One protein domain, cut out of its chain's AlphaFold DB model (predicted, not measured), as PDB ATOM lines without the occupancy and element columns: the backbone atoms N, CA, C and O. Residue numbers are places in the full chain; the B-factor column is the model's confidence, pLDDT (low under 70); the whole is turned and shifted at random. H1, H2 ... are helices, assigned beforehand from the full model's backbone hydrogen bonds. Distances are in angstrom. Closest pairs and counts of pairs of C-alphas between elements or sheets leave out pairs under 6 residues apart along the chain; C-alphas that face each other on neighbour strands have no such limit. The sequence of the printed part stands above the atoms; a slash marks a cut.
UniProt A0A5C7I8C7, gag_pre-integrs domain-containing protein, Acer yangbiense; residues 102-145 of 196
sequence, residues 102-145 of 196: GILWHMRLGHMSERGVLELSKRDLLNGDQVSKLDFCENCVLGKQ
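Overview. This is residues 102 to 145 of the 196 residues of the protein "gag_pre-integrs domain-containing protein" of Acer yangbiense (UniProt A0A5C7I8C7). Two short helices, H2 and H1, pack crosswise, and a third, H3, sits away from both at one end of a rod. The unnamed stretch of residues 123 to 137 folds back from the end of H2 past the start of H1 to reach H3. The printed part has 44 residues with three named helices, H1, H2 and H3 in chain order, no named strand, and is all helix. It is compact, with a radius of gyration of the C-alphas of 10.2 A, and spans 30 by 15 by 15 A.

Along the chain. H2, the longest helix, holds residues 114 to 122 over 12.3 A, from C-alpha 114 at (-19.984, 39.176, 13.751). H1 holds residues 102 to 108 over 10.0 A, from C-alpha 102 at (-21.905, 31.100, 15.777). H3 holds residues 138 to 144 over 10.0 A, to C-alpha 144 at (-16.808, 47.629, 23.183).

Arrangement. H2 and H1 touch, about perpendicular at 77 degrees; their closest C-alphas, of Val 117 and His 106, are 6.5 A apart. H3 is apart from H1 and H2. In H1, H2 and H3 every O i to N i+4 pair is within hydrogen-bond range.

Size, cuts and confidence. The C-alphas farthest apart, of Gly 128 and Gln 145, are 31.7 A apart. The H2 to H3 link is long, 15 residues; the H1 to H2 link is tight. The printed part has no cut, and no printed residue is under 70 in pLDDT.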
ATOM      1  N   GLY A 102     -22.320  29.708  15.904       87.88
ATOM      2  CA  GLY A 102     -21.905  31.100  15.777       87.88
ATOM      3  C   GLY A 102     -21.529  31.738  17.108       87.88
ATOM      4  O   GLY A 102     -20.388  32.181  17.273       87.88
ATOM      5  N   ILE A 103     -22.445  31.749  18.083       87.81
ATOM      6  CA  ILE A 103     -22.164  32.339  19.401       87.81
ATOM      7  C   ILE A 103     -21.071  31.567  20.168       87.81
ATOM      8  O   ILE A 103     -20.296  32.167  20.920       87.81
ATOM      9  N   LEU A 104     -20.911  30.261  19.920       88.44
ATOM     10  CA  LEU A 104     -19.799  29.483  20.477       88.44
ATOM     11  C   LEU A 104     -18.437  29.964  19.951       88.44
ATOM     12  O   LEU A 104     -17.522  30.222  20.740       88.44
ATOM     13  N   TRP A 105     -18.298  30.102  18.629       90.62
ATOM     14  CA  TRP A 105     -17.072  30.611  18.008       90.62
ATOM     15  C   TRP A 105     -16.800  32.064  18.383       90.62
ATOM     16  O   TRP A 105     -15.661  32.408  18.698       90.62
ATOM     17  N   HIS A 106     -17.843  32.890  18.444       91.31
ATOM     18  CA  HIS A 106     -17.767  34.262  18.929       91.31
ATOM     19  C   HIS A 106     -17.080  34.359  20.299       91.31
ATOM     20  O   HIS A 106     -16.144  35.145  20.454       91.31
ATOM     21  N   MET A 107     -17.491  33.539  21.275       89.25
ATOM     22  CA  MET A 107     -16.879  33.534  22.608       89.25
ATOM     23  C   MET A 107     -15.464  32.945  22.608       89.25
ATOM     24  O   MET A 107     -14.566  33.529  23.212       89.25
ATOM     25  N   ARG A 108     -15.235  31.826  21.904       90.75
ATOM     26  CA  ARG A 108     -13.909  31.175  21.820       90.75
ATOM     27  C   ARG A 108     -12.843  32.076  21.201       90.75
ATOM     28  O   ARG A 108     -11.690  32.023  21.613       90.75
ATOM     29  N   LEU A 109     -13.231  32.917  20.246       91.00
ATOM     30  CA  LEU A 109     -12.348  33.866  19.564       91.00
ATOM     31  C   LEU A 109     -12.234  35.210  20.300       91.00
ATOM     32  O   LEU A 109     -11.879  36.219  19.692       91.00
ATOM     33  N   GLY A 110     -12.558  35.246  21.597       90.69
ATOM     34  CA  GLY A 110     -12.422  36.446  22.418       90.69
ATOM     35  C   GLY A 110     -13.442  37.521  22.061       90.69
ATOM     36  O   GLY A 110     -13.087  38.688  21.910       90.69
ATOM     37  N   HIS A 111     -14.711  37.135  21.903       92.00
ATOM     38  CA  HIS A 111     -15.801  38.054  21.573       92.00
ATOM     39  C   HIS A 111     -15.582  38.792  20.237       92.00
ATOM     40  O   HIS A 111     -15.861  39.988  20.100       92.00
ATOM     41  N   MET A 112     -15.071  38.087  19.224       91.31
ATOM     42  CA  MET A 112     -14.826  38.631  17.883       91.31
ATOM     43  C   MET A 112     -16.105  39.226  17.262       91.31
ATOM     44  O   MET A 112     -17.216  38.791  17.554       91.31
ATOM     45  N   SER A 113     -15.982  40.258  16.420       91.12
ATOM     46  CA  SER A 113     -17.150  40.850  15.748       91.12
ATOM     47  C   SER A 113     -17.868  39.835  14.851       91.12
ATOM     48  O   SER A 113     -17.229  38.960  14.272       91.12
ATOM     49  N   GLU A 114     -19.182  40.000  14.669       91.00
ATOM     50  CA  GLU A 114     -19.984  39.176  13.751       91.00
ATOM     51  C   GLU A 114     -19.361  39.099  12.355       91.00
ATOM     52  O   GLU A 114     -19.188  38.016  11.808       91.00
ATOM     53  N   ARG A 115     -18.922  40.243  11.816       91.25
ATOM     54  CA  ARG A 115     -18.227  40.299  10.522       91.25
ATOM     55  C   ARG A 115     -16.971  39.425  10.494       91.25
ATOM     56  O   ARG A 115     -16.715  38.791   9.480       91.25
ATOM     57  N   GLY A 116     -16.206  39.394  11.586       92.44
ATOM     58  CA  GLY A 116     -15.008  38.563  11.699       92.44
ATOM     59  C   GLY A 116     -15.340  37.075  11.720       92.44
ATOM     60  O   GLY A 116     -14.750  36.310  10.966       92.44
ATOM     61  N   VAL A 117     -16.334  36.670  12.514       92.19
ATOM     62  CA  VAL A 117     -16.753  35.261  12.590       92.19
ATOM     63  C   VAL A 117     -17.351  34.785  11.257       92.19
ATOM     64  O   VAL A 117     -17.019  33.697  10.789       92.19
ATOM     65  N   LEU A 118     -18.157  35.619  10.590       90.81
ATOM     66  CA  LEU A 118     -18.704  35.320   9.260       90.81
ATOM     67  C   LEU A 118     -17.610  35.188   8.194       90.81
ATOM     68  O   LEU A 118     -17.690  34.311   7.337       90.81
ATOM     69  N   GLU A 119     -16.577  36.032   8.235       92.38
ATOM     70  CA  GLU A 119     -15.449  35.937   7.304       92.38
ATOM     71  C   GLU A 119     -14.649  34.643   7.506       92.38
ATOM     72  O   GLU A 119     -14.251  34.008   6.530       92.38
ATOM     73  N   LEU A 120     -14.465  34.206   8.757       92.19
ATOM     74  CA  LEU A 120     -13.827  32.921   9.057       92.19
ATOM     75  C   LEU A 120     -14.661  31.733   8.564       92.19
ATOM     76  O   LEU A 120     -14.096  30.788   8.018       92.19
ATOM     77  N   SER A 121     -15.990  31.800   8.696       90.56
ATOM     78  CA  SER A 121     -16.897  30.770   8.169       90.56
ATOM     79  C   SER A 121     -16.836  30.695   6.636       90.56
ATOM     80  O   SER A 121     -16.689  29.610   6.082       90.56
ATOM     81  N   LYS A 122     -16.823  31.841   5.934       90.19
ATOM     82  CA  LYS A 122     -16.686  31.897   4.462       90.19
ATOM     83  C   LYS A 122     -15.384  31.295   3.937       90.19
ATOM     84  O   LYS A 122     -15.362  30.765   2.832       90.19
ATOM     85  N   ARG A 123     -14.299  31.426   4.701       91.75
ATOM     86  CA  ARG A 123     -12.977  30.877   4.358       91.75
ATOM     87  C   ARG A 123     -12.786  29.434   4.821       91.75
ATOM     88  O   ARG A 123     -11.679  28.923   4.706       91.75
ATOM     89  N   ASP A 124     -13.834  28.816   5.363       89.31
ATOM     90  CA  ASP A 124     -13.818  27.463   5.919       89.31
ATOM     91  C   ASP A 124     -12.766  27.257   7.031       89.31
ATOM     92  O   ASP A 124     -12.187  26.189   7.207       89.31
ATOM     93  N   LEU A 125     -12.511  28.303   7.828       90.12
ATOM     94  CA  LEU A 125     -11.549  28.275   8.941       90.12
ATOM     95  C   LEU A 125     -12.178  27.837  10.275       90.12
ATOM     96  O   LEU A 125     -11.515  27.855  11.310       90.12
ATOM     97  N   LEU A 126     -13.460  27.458  10.259       88.44
ATOM     98  CA  LEU A 126     -14.234  27.024  11.429       88.44
ATOM     99  C   LEU A 126     -14.606  25.533  11.350       88.44
ATOM    100  O   LEU A 126     -15.641  25.125  11.871       88.44
ATOM    101  N   ASN A 127     -13.778  24.710  10.696       84.25
ATOM    102  CA  ASN A 127     -13.987  23.264  10.536       84.25
ATOM    103  C   ASN A 127     -15.348  22.900   9.898       84.25
ATOM    104  O   ASN A 127     -16.033  21.995  10.377       84.25
ATOM    105  N   GLY A 128     -15.769  23.617   8.851       81.31
ATOM    106  CA  GLY A 128     -17.059  23.386   8.188       81.31
ATOM    107  C   GLY A 128     -18.287  23.894   8.952       81.31
ATOM    108  O   GLY A 128     -19.414  23.725   8.476       81.31
ATOM    109  N   ASP A 129     -18.108  24.533  10.115       86.88
ATOM    110  CA  ASP A 129     -19.217  25.132  10.848       86.88
ATOM    111  C   ASP A 129     -19.778  26.347  10.099       86.88
ATOM    112  O   ASP A 129     -19.112  27.367   9.885       86.88
ATOM    113  N   GLN A 130     -21.053  26.239   9.731       80.00
ATOM    114  CA  GLN A 130     -21.816  27.344   9.172       80.00
ATOM    115  C   GLN A 130     -22.234  28.275  10.304       80.00
ATOM    116  O   GLN A 130     -22.955  27.869  11.218       80.00
ATOM    117  N   VAL A 131     -21.763  29.517  10.239       84.06
ATOM    118  CA  VAL A 131     -22.133  30.560  11.194       84.06
ATOM    119  C   VAL A 131     -23.162  31.477  10.551       84.06
ATOM    120  O   VAL A 131     -22.929  32.040   9.481       84.06
ATOM    121  N   SER A 132     -24.307  31.626  11.210       80.38
ATOM    122  CA  SER A 132     -25.328  32.609  10.857       80.38
ATOM    123  C   SER A 132     -25.088  33.944  11.567       80.38
ATOM    124  O   SER A 132     -24.079  34.148  12.244       80.38
ATOM    125  N   LYS A 133     -26.031  34.873  11.397       85.25
ATOM    126  CA  LYS A 133     -26.090  36.119  12.163       85.25
ATOM    127  C   LYS A 133     -25.935  35.823  13.657       85.25
ATOM    128  O   LYS A 133     -26.637  34.956  14.170       85.25
ATOM    129  N   LEU A 134     -25.022  36.534  14.318       86.38
ATOM    130  CA  LEU A 134     -24.791  36.370  15.751       86.38
ATOM    131  C   LEU A 134     -25.933  36.989  16.559       86.38
ATOM    132  O   LEU A 134     -26.386  38.100  16.269       86.38
ATOM    133  N   ASP A 135     -26.329  36.285  17.613       85.31
ATOM    134  CA  ASP A 135     -27.235  36.811  18.626       85.31
ATOM    135  C   ASP A 135     -26.569  37.886  19.497       85.31
ATOM    136  O   ASP A 135     -25.348  38.080  19.517       85.31
ATOM    137  N   PHE A 136     -27.407  38.611  20.236       86.62
ATOM    138  CA  PHE A 136     -26.975  39.646  21.164       86.62
ATOM    139  C   PHE A 136     -26.001  39.093  22.217       86.62
ATOM    140  O   PHE A 136     -26.286  38.110  22.897       86.62
ATOM    141  N   CYS A 137     -24.865  39.774  22.394       88.06
ATOM    142  CA  CYS A 137     -23.875  39.455  23.418       88.06
ATOM    143  C   CYS A 137     -23.668  40.656  24.350       88.06
ATOM    144  O   CYS A 137     -23.071  41.660  23.957       88.06
ATOM    145  N   GLU A 138     -24.105  40.525  25.601       89.69
ATOM    146  CA  GLU A 138     -23.990  41.571  26.624       89.69
ATOM    147  C   GLU A 138     -22.530  41.972  26.892       89.69
ATOM    148  O   GLU A 138     -22.190  43.155  26.865       89.69
ATOM    149  N   ASN A 139     -21.633  40.988  27.027       88.62
ATOM    150  CA  ASN A 139     -20.200  41.222  27.248       88.62
ATOM    151  C   ASN A 139     -19.561  42.058  26.130       88.62
ATOM    152  O   ASN A 139     -18.670  42.868  26.387       88.62
ATOM    153  N   CYS A 140     -20.015  41.891  24.883       90.62
ATOM    154  CA  CYS A 140     -19.540  42.708  23.770       90.62
ATOM    155  C   CYS A 140     -19.975  44.155  23.881       90.62
ATOM    156  O   CYS A 140     -19.186  45.040  23.561       90.62
ATOM    157  N   VAL A 141     -21.223  44.391  24.284       90.00
ATOM    158  CA  VAL A 141     -21.745  45.746  24.447       90.00
ATOM    159  C   VAL A 141     -20.943  46.455  25.523       90.00
ATOM    160  O   VAL A 141     -20.356  47.490  25.240       90.00
ATOM    161  N   LEU A 142     -20.817  45.847  26.702       88.50
ATOM    162  CA  LEU A 142     -20.083  46.434  27.822       88.50
ATOM    163  C   LEU A 142     -18.589  46.611  27.512       88.50
ATOM    164  O   LEU A 142     -18.004  47.638  27.844       88.50
ATOM    165  N   GLY A 143     -17.971  45.638  26.835       88.06
ATOM    166  CA  GLY A 143     -16.540  45.670  26.523       88.06
ATOM    167  C   GLY A 143     -16.153  46.571  25.346       88.06
ATOM    168  O   GLY A 143     -15.014  47.028  25.283       88.06
ATOM    169  N   LYS A 144     -17.068  46.827  24.399       86.62
ATOM    170  CA  LYS A 144     -16.808  47.629  23.183       86.62
ATOM    171  C   LYS A 144     -17.577  48.948  23.149       86.62
ATOM    172  O   LYS A 144     -17.536  49.650  22.133       86.62
ATOM    173  N   GLN A 145     -18.289  49.291  24.219       87.12
ATOM    174  CA  GLN A 145     -18.979  50.568  24.320       87.12
ATOM    175  C   GLN A 145     -17.960  51.704  24.227       87.12
ATOM    176  O   GLN A 145     -17.053  51.832  25.046       87.12
TER     177      GLN A 145